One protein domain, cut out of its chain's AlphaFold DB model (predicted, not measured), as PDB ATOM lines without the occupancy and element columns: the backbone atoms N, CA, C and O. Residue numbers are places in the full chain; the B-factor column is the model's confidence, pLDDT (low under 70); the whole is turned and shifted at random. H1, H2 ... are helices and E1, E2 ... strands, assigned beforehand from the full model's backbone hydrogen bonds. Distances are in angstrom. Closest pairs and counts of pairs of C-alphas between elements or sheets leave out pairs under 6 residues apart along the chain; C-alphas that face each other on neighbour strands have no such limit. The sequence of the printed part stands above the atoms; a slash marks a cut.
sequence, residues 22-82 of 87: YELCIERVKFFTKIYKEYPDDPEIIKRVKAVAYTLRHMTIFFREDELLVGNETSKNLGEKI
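This is residues 22 to 82 of the 87 residues of the protein "PFL domain-containing protein" of Candidatus Lokiarchaeota archaeon (UniProt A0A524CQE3). Two helices, H1 and H2, cross as an X at one end of a long model; E1, joined to H1 by a tight link, and E2 make a small two-stranded parallel sheet partway along its length, and the long loop of residues 59 to 78, from H2 to E2, runs out past the sheet to make the far end, near Asp 66, and folds back. The printed part has 61 residues, with two named helices and two named strands in the order E1, H1, H2, E2; the class is mostly helix. The whole is loose, with a radius of gyration of the C-alphas of 13.5 A, and its outline is a rod of 46 by 21 by 14 A.

Strand E1 covers residues 23 to 25, beginning at C-alpha 23 at (312.455, 10.885, 542.222). Helix H1, residues 27 to 38, measures 16.5 A from first to last C-alpha. Helix H2, residues 44 to 58, measures 21.0 A and ends at C-alpha 58 at (316.079, -0.152, 557.933). Strand E2, residues 79 to 81, ends at C-alpha 81 at (316.721, 12.483, 549.938).

E1 and E2 are parallel neighbours, with 38 degrees between their directions. C-alphas 23 and 79 face each other at 4.6 A; N 25 and O 80 are within hydrogen-bond range at 2.8 A, as are N 80 and O 23 at 2.9 A. E1, H1, H2 and E2 form a strand-helix-strand unit, two parallel neighbour strands with helices between them along the chain, and its crossover is right-handed. H1 touches H2, and the closest C-alphas, those of Phe 32 and Ala 51, are 5.0 A apart. Their lines stand at a steep tilt of 50 degrees, and they run opposite ways. The closest C-alphas of H1 and E2, those of Arg 28 and Lys 81, are 7.0 A apart. E1 and H2 are apart. In H1 and H2 every O i to N i+4 pair is within hydrogen-bond range.

The two C-alphas farthest apart, those of Asp 41 and Asp 66, are 45.8 A from each other. The links E1 to H1 and H1 to H2 are tight; the link H2 to E2, with 20 residues, is long. The printed part has no cut. Its mean pLDDT is 95.7, and no printed residue is under 70.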
ATOM      1  N   TYR A  22     313.956  11.220 537.756       95.81
ATOM      2  CA  TYR A  22     314.240  11.938 538.997       95.81
ATOM      3  C   TYR A  22     313.095  11.731 539.993       95.81
ATOM      4  O   TYR A  22     311.936  12.043 539.699       95.81
ATOM      5  N   GLU A  23     313.419  11.206 541.169       96.19
ATOM      6  CA  GLU A  23     312.455  10.885 542.222       96.19
ATOM      7  C   GLU A  23     312.857  11.510 543.565       96.19
ATOM      8  O   GLU A  23     314.010  11.868 543.793       96.19
ATOM      9  N   LEU A  24     311.895  11.616 544.485       96.25
ATOM     10  CA  LEU A  24     312.157  11.951 545.884       96.25
ATOM     11  C   LEU A  24     312.091  10.688 546.741       96.25
ATOM     12  O   LEU A  24     311.124   9.927 546.679       96.25
ATOM     13  N   CYS A  25     313.101  10.489 547.582       96.06
ATOM     14  CA  CYS A  25     313.139   9.431 548.578       96.06
ATOM     15  C   CYS A  25     312.735   9.971 549.953       96.06
ATOM     16  O   CYS A  25     313.382  10.859 550.513       96.06
ATOM     17  N   ILE A  26     311.681   9.383 550.525       96.31
ATOM     18  CA  ILE A  26     311.121   9.804 551.818       96.31
ATOM     19  C   ILE A  26     311.502   8.885 552.990       96.31
ATOM     20  O   ILE A  26     311.033   9.094 554.108       96.31
ATOM     21  N   GLU A  27     312.324   7.857 552.769       96.31
ATOM     22  CA  GLU A  27     312.667   6.889 553.821       96.31
ATOM     23  C   GLU A  27     313.364   7.563 555.001       96.31
ATOM     24  O   GLU A  27     312.892   7.470 556.134       96.31
ATOM     25  N   ARG A  28     314.435   8.319 554.731       95.62
ATOM     26  CA  ARG A  28     315.195   9.017 555.771       95.62
ATOM     27  C   ARG A  28     314.309   9.957 556.587       95.62
ATOM     28  O   ARG A  28     314.306   9.858 557.809       95.62
ATOM     29  N   VAL A  29     313.517  10.818 555.943       96.06
ATOM     30  CA  VAL A  29     312.638  11.756 556.667       96.06
ATOM     31  C   VAL A  29     311.579  11.023 557.495       96.06
ATOM     32  O   VAL A  29     311.290  11.428 558.624       96.06
ATOM     33  N   LYS A  30     311.048   9.898 556.997       96.69
ATOM     34  CA  LYS A  30     310.117   9.040 557.740       96.69
ATOM     35  C   LYS A  30     310.785   8.429 558.974       96.69
ATOM     36  O   LYS A  30     310.187   8.431 560.049       96.69
ATOM     37  N   PHE A  31     312.017   7.944 558.844       97.25
ATOM     38  CA  PHE A  31     312.784   7.369 559.951       97.25
ATOM     39  C   PHE A  31     313.178   8.410 560.997       97.25
ATOM     40  O   PHE A  31     313.005   8.167 562.189       97.25
ATOM     41  N   PHE A  32     313.626   9.588 560.566       96.75
ATOM     42  CA  PHE A  32     313.917  10.707 561.460       96.75
ATOM     43  C   PHE A  32     312.671  11.124 562.232       96.75
ATOM     44  O   PHE A  32     312.684  11.154 563.457       96.75
ATOM     45  N   THR A  33     311.559  11.335 561.528       96.19
ATOM     46  CA  THR A  33     310.283  11.703 562.153       96.19
ATOM     47  C   THR A  33     309.836  10.664 563.182       96.19
ATOM     48  O   THR A  33     309.357  11.032 564.251       96.19
ATOM     49  N   LYS A  34     310.001   9.369 562.886       97.56
ATOM     50  CA  LYS A  34     309.697   8.290 563.832       97.56
ATOM     51  C   LYS A  34     310.529   8.418 565.111       97.56
ATOM     52  O   LYS A  34     309.953   8.458 566.191       97.56
ATOM     53  N   ILE A  35     311.852   8.538 564.992       97.62
ATOM     54  CA  ILE A  35     312.741   8.639 566.158       97.62
ATOM     55  C   ILE A  35     312.454   9.893 566.988       97.62
ATOM     56  O   ILE A  35     312.389   9.810 568.208       97.62
ATOM     57  N   TYR A  36     312.204  11.037 566.353       95.94
ATOM     58  CA  TYR A  36     311.882  12.266 567.085       95.94
ATOM     59  C   TYR A  36     310.547  12.172 567.836       95.94
ATOM     60  O   TYR A  36     310.405  12.781 568.892       95.94
ATOM     61  N   LYS A  37     309.580  11.400 567.319       97.38
ATOM     62  CA  LYS A  37     308.310  11.128 568.008       97.38
ATOM     63  C   LYS A  37     308.450  10.116 569.146       97.38
ATOM     64  O   LYS A  37     307.748  10.246 570.139       97.38
ATOM     65  N   GLU A  38     309.307   9.108 568.993       98.19
ATOM     66  CA  GLU A  38     309.517   8.061 570.006       98.19
ATOM     67  C   GLU A  38     310.363   8.536 571.194       98.19
ATOM     68  O   GLU A  38     310.178   8.042 572.302       98.19
ATOM     69  N   TYR A  39     311.272   9.490 570.976       97.44
ATOM     70  CA  TYR A  39     312.203   9.978 571.995       97.44
ATOM     71  C   TYR A  39     312.122  11.507 572.147       97.44
ATOM     72  O   TYR A  39     313.104  12.187 571.858       97.44
ATOM     73  N   PRO A  40     310.978  12.084 572.560       96.81
ATOM     74  CA  PRO A  40     310.811  13.538 572.626       96.81
ATOM     75  C   PRO A  40     311.771  14.217 573.619       96.81
ATOM     76  O   PRO A  40     312.249  15.317 573.336       96.81
ATOM     77  N   ASP A  41     312.092  13.539 574.725       98.06
ATOM     78  CA  ASP A  41     312.889  14.076 575.842       98.06
ATOM     79  C   ASP A  41     314.405  13.901 575.671       98.06
ATOM     80  O   ASP A  41     315.198  14.423 576.459       98.06
ATOM     81  N   ASP A  42     314.838  13.166 574.645       97.75
ATOM     82  CA  ASP A  42     316.258  12.989 574.370       97.75
ATOM     83  C   ASP A  42     316.906  14.318 573.939       97.75
ATOM     84  O   ASP A  42     316.318  15.077 573.153       97.75
ATOM     85  N   PRO A  43     318.174  14.567 574.329       97.44
ATOM     86  CA  PRO A  43     318.954  15.652 573.755       97.44
ATOM     87  C   PRO A  43     318.996  15.553 572.225       97.44
ATOM     88  O   PRO A  43     319.081  14.462 571.658       97.44
ATOM     89  N   GLU A  44     318.999  16.698 571.546       94.44
ATOM     90  CA  GLU A  44     318.916  16.773 570.081       94.44
ATOM     91  C   GLU A  44     319.979  15.924 569.365       94.44
ATOM     92  O   GLU A  44     319.674  15.178 568.432       94.44
ATOM     93  N   ILE A  45     321.220  15.949 569.862       95.12
ATOM     94  CA  ILE A  45     322.309  15.122 569.327       95.12
ATOM     95  C   ILE A  45     322.019  13.620 569.451       95.12
ATOM     96  O   ILE A  45     322.315  12.853 568.535       95.12
ATOM     97  N   ILE A  46     321.386  13.190 570.542       97.56
ATOM     98  CA  ILE A  46     321.051  11.782 570.773       97.56
ATOM     99  C   ILE A  46     319.926  11.340 569.832       97.56
ATOM    100  O   ILE A  46     320.046  10.277 569.217       97.56
ATOM    101  N   LYS A  47     318.895  12.173 569.623       96.38
ATOM    102  CA  LYS A  47     317.833  11.907 568.633       96.38
ATOM    103  C   LYS A  47     318.410  11.713 567.232       96.38
ATOM    104  O   LYS A  47     318.069  10.742 566.557       96.38
ATOM    105  N   ARG A  48     319.349  12.569 566.817       95.56
ATOM    106  CA  ARG A  48     320.027  12.469 565.509       95.56
ATOM    107  C   ARG A  48     320.828  11.185 565.368       95.56
ATOM    108  O   ARG A  48     320.677  10.484 564.368       95.56
ATOM    109  N   VAL A  49     321.630  10.833 566.373       97.25
ATOM    110  CA  VAL A  49     322.404   9.580 566.370       97.25
ATOM    111  C   VAL A  49     321.473   8.369 566.271       97.25
ATOM    112  O   VAL A  49     321.690   7.492 565.431       97.25
ATOM    113  N   LYS A  50     320.391   8.343 567.060       97.81
ATOM    114  CA  LYS A  50     319.372   7.286 566.993       97.81
ATOM    115  C   LYS A  50     318.715   7.217 565.612       97.81
ATOM    116  O   LYS A  50     318.551   6.121 565.077       97.81
ATOM    117  N   ALA A  51     318.396   8.358 565.005       97.06
ATOM    118  CA  ALA A  51     317.771   8.451 563.686       97.06
ATOM    119  C   ALA A  51     318.681   7.971 562.549       97.06
ATOM    120  O   ALA A  51     318.233   7.208 561.687       97.06
ATOM    121  N   VAL A  52     319.965   8.336 562.570       96.25
ATOM    122  CA  VAL A  52     320.967   7.814 561.627       96.25
ATOM    123  C   VAL A  52     321.106   6.303 561.788       96.25
ATOM    124  O   VAL A  52     320.998   5.569 560.807       96.25
ATOM    125  N   ALA A  53     321.272   5.821 563.021       98.12
ATOM    126  CA  ALA A  53     321.430   4.396 563.289       98.12
ATOM    127  C   ALA A  53     320.184   3.589 562.885       98.12
ATOM    128  O   ALA A  53     320.302   2.484 562.359       98.12
ATOM    129  N   TYR A  54     318.983   4.135 563.100       98.19
ATOM    130  CA  TYR A  54     317.740   3.527 562.632       98.19
ATOM    131  C   TYR A  54     317.677   3.499 561.103       98.19
ATOM    132  O   TYR A  54     317.352   2.460 560.539       98.19
ATOM    133  N   THR A  55     318.032   4.601 560.437       97.06
ATOM    134  CA  THR A  55     318.043   4.693 558.970       97.06
ATOM    135  C   THR A  55     318.947   3.629 558.359       97.06
ATOM    136  O   THR A  55     318.479   2.841 557.551       97.06
ATOM    137  N   LEU A  56     320.204   3.529 558.803       96.62
ATOM    138  CA  LEU A  56     321.160   2.552 558.266       96.62
ATOM    139  C   LEU A  56     320.726   1.093 558.478       96.62
ATOM    140  O   LEU A  56     321.085   0.228 557.688       96.62
ATOM    141  N   ARG A  57     319.947   0.813 559.531       97.75
ATOM    142  CA  ARG A  57     319.415  -0.532 559.811       97.75
ATOM    143  C   ARG A  57     318.172  -0.901 558.999       97.75
ATOM    144  O   ARG A  57     317.893  -2.087 558.874       97.75
ATOM    145  N   HIS A  58     317.411   0.079 558.512       97.94
ATOM    146  CA  HIS A  58     316.079  -0.152 557.933       97.94
ATOM    147  C   HIS A  58     315.898   0.406 556.518       97.94
ATOM    148  O   HIS A  58     314.846   0.177 555.923       97.94
ATOM    149  N   MET A  59     316.859   1.168 555.994       97.00
ATOM    150  CA  MET A  59     316.793   1.692 554.632       97.00
ATOM    151  C   MET A  59     316.780   0.562 553.610       97.00
ATOM    152  O   MET A  59     317.388  -0.492 553.813       97.00
ATOM    153  N   THR A  60     316.101   0.801 552.493       97.62
ATOM    154  CA  THR A  60     316.100  -0.140 551.379       97.62
ATOM    155  C   THR A  60     317.520  -0.305 550.837       97.62
ATOM    156  O   THR A  60     318.169   0.671 550.465       97.62
ATOM    157  N   ILE A  61     317.982  -1.551 550.754       96.25
ATOM    158  CA  ILE A  61     319.235  -1.919 550.089       96.25
ATOM    159  C   ILE A  61     318.886  -2.607 548.776       96.25
ATOM    160  O   ILE A  61     318.105  -3.557 548.757       96.25
ATOM    161  N   PHE A  62     319.474  -2.138 547.682       95.00
ATOM    162  CA  PHE A  62     319.342  -2.763 546.375       95.00
ATOM    163  C   PHE A  62     320.663  -2.690 545.614       95.00
ATOM    164  O   PHE A  62     321.518  -1.850 545.896       95.00
ATOM    165  N   PHE A  63     320.799  -3.579 544.636       94.44
ATOM    166  CA  PHE A  63     321.943  -3.656 543.740       94.44
ATOM    167  C   PHE A  63     321.439  -3.474 542.313       94.44
ATOM    168  O   PHE A  63     320.443  -4.095 541.935       94.44
ATOM    169  N   ARG A  64     322.091  -2.619 541.524       91.44
ATOM    170  CA  ARG A  64     321.793  -2.505 540.094       91.44
ATOM    171  C   ARG A  64     322.600  -3.551 539.338       91.44
ATOM    172  O   ARG A  64     323.695  -3.935 539.745       91.44
ATOM    173  N   GLU A  65     322.056  -4.008 538.220       91.88
ATOM    174  CA  GLU A  65     322.795  -4.877 537.310       91.88
ATOM    175  C   GLU A  65     324.092  -4.183 536.862       91.88
ATOM    176  O   GLU A  65     324.110  -2.966 536.661       91.88
ATOM    177  N   ASP A  66     325.177  -4.950 536.720       93.19
ATOM    178  CA  ASP A  66     326.487  -4.480 536.247       93.19
ATOM    179  C   ASP A  66     327.246  -3.494 537.183       93.19
ATOM    180  O   ASP A  66     328.345  -3.016 536.843       93.19
ATOM    181  N   GLU A  67     326.720  -3.211 538.383       92.69
ATOM    182  CA  GLU A  67     327.421  -2.447 539.424       92.69
ATOM    183  C   GLU A  67     328.564  -3.232 540.071       92.69
ATOM    184  O   GLU A  67     328.407  -4.369 540.501       92.69
ATOM    185  N   LEU A  68     329.716  -2.571 540.206       94.56
ATOM    186  CA  LEU A  68     330.855  -3.078 540.982       94.56
ATOM    187  C   LEU A  68     331.005  -2.365 542.330       94.56
ATOM    188  O   LEU A  68     331.519  -2.938 543.283       94.56
ATOM    189  N   LEU A  69     330.571  -1.105 542.394       93.62
ATOM    190  CA  LEU A  69     330.489  -0.323 543.620       93.62
ATOM    191  C   LEU A  69     329.014  -0.183 543.951       93.62
ATOM    192  O   LEU A  69     328.263   0.403 543.173       93.62
ATOM    193  N   VAL A  70     328.623  -0.772 545.073       93.56
ATOM    194  CA  VAL A  70     327.236  -0.849 545.517       93.56
ATOM    195  C   VAL A  70     326.999   0.079 546.697       93.56
ATOM    196  O   VAL A  70     327.922   0.414 547.439       93.56
ATOM    197  N   GLY A  71     325.738   0.444 546.892       91.88
ATOM    198  CA  GLY A  71     325.309   1.322 547.969       91.88
ATOM    199  C   GLY A  71     324.651   2.577 547.421       91.88
ATOM    200  O   GLY A  71     325.188   3.266 546.558       91.88
ATOM    201  N   ASN A  72     323.468   2.866 547.946       93.38
ATOM    202  CA  ASN A  72     322.718   4.076 547.668       93.38
ATOM    203  C   ASN A  72     322.095   4.550 548.980       93.38
ATOM    204  O   ASN A  72     321.694   3.754 549.820       93.38
ATOM    205  N   GLU A  73     322.043   5.858 549.155       91.75
ATOM    206  CA  GLU A  73     321.453   6.552 550.298       91.75
ATOM    207  C   GLU A  73     319.947   6.809 550.145       91.75
ATOM    208  O   GLU A  73     319.314   7.422 551.009       91.75
ATOM    209  N   THR A  74     319.375   6.336 549.041       95.50
ATOM    210  CA  THR A  74     317.953   6.378 548.721       95.50
ATOM    211  C   THR A  74     317.465   5.003 548.279       95.50
ATOM    212  O   THR A  74     318.246   4.184 547.808       95.50
ATOM    213  N   SER A  75     316.154   4.770 548.347       95.38
ATOM    214  CA  SER A  75     315.506   3.573 547.783       95.38
ATOM    215  C   SER A  75     315.375   3.602 546.254       95.38
ATOM    216  O   SER A  75     314.711   2.738 545.683       95.38
ATOM    217  N   LYS A  76     315.939   4.610 545.572       94.56
ATOM    218  CA  LYS A  76     315.676   4.911 544.158       94.56
ATOM    219  C   LYS A  76     316.973   5.084 543.379       94.56
ATOM    220  O   LYS A  76     317.970   5.553 543.908       94.56
ATOM    221  N   ASN A  77     316.962   4.736 542.095       92.00
ATOM    222  CA  ASN A  77     318.166   4.819 541.262       92.00
ATOM    223  C   ASN A  77     318.673   6.265 541.095       92.00
ATOM    224  O   ASN A  77     319.865   6.527 541.218       92.00
ATOM    225  N   LEU A  78     317.752   7.198 540.850       93.75
ATOM    226  CA  LEU A  78     318.020   8.630 540.734       93.75
ATOM    227  C   LEU A  78     317.086   9.388 541.683       93.75
ATOM    228  O   LEU A  78     316.176  10.107 541.269       93.75
ATOM    229  N   GLY A  79     317.263   9.120 542.975       93.88
ATOM    230  CA  GLY A  79     316.483   9.723 544.046       93.88
ATOM    231  C   GLY A  79     317.266  10.789 544.796       93.88
ATOM    232  O   GLY A  79     318.423  10.561 545.130       93.88
ATOM    233  N   GLU A  80     316.612  11.896 545.134       94.81
ATOM    234  CA  GLU A  80     317.124  12.844 546.129       94.81
ATOM    235  C   GLU A  80     316.462  12.589 547.487       94.81
ATOM    236  O   GLU A  80     315.262  12.295 547.564       94.81
ATOM    237  N   LYS A  81     317.231  12.685 548.574       93.44
ATOM    238  CA  LYS A  81     316.721  12.483 549.938       93.44
ATOM    239  C   LYS A  81     316.370  13.816 550.585       93.44
ATOM    240  O   LYS A  81     317.063  14.812 550.424       93.44
ATOM    241  N   ILE A  82     315.315  13.824 551.393       92.62
ATOM    242  CA  ILE A  82     314.927  15.015 552.154       92.62
ATOM    243  C   ILE A  82     315.605  14.984 553.530       92.62
ATOM    244  O   ILE A  82     315.356  14.074 554.325       92.62
TER     245      ILE A  82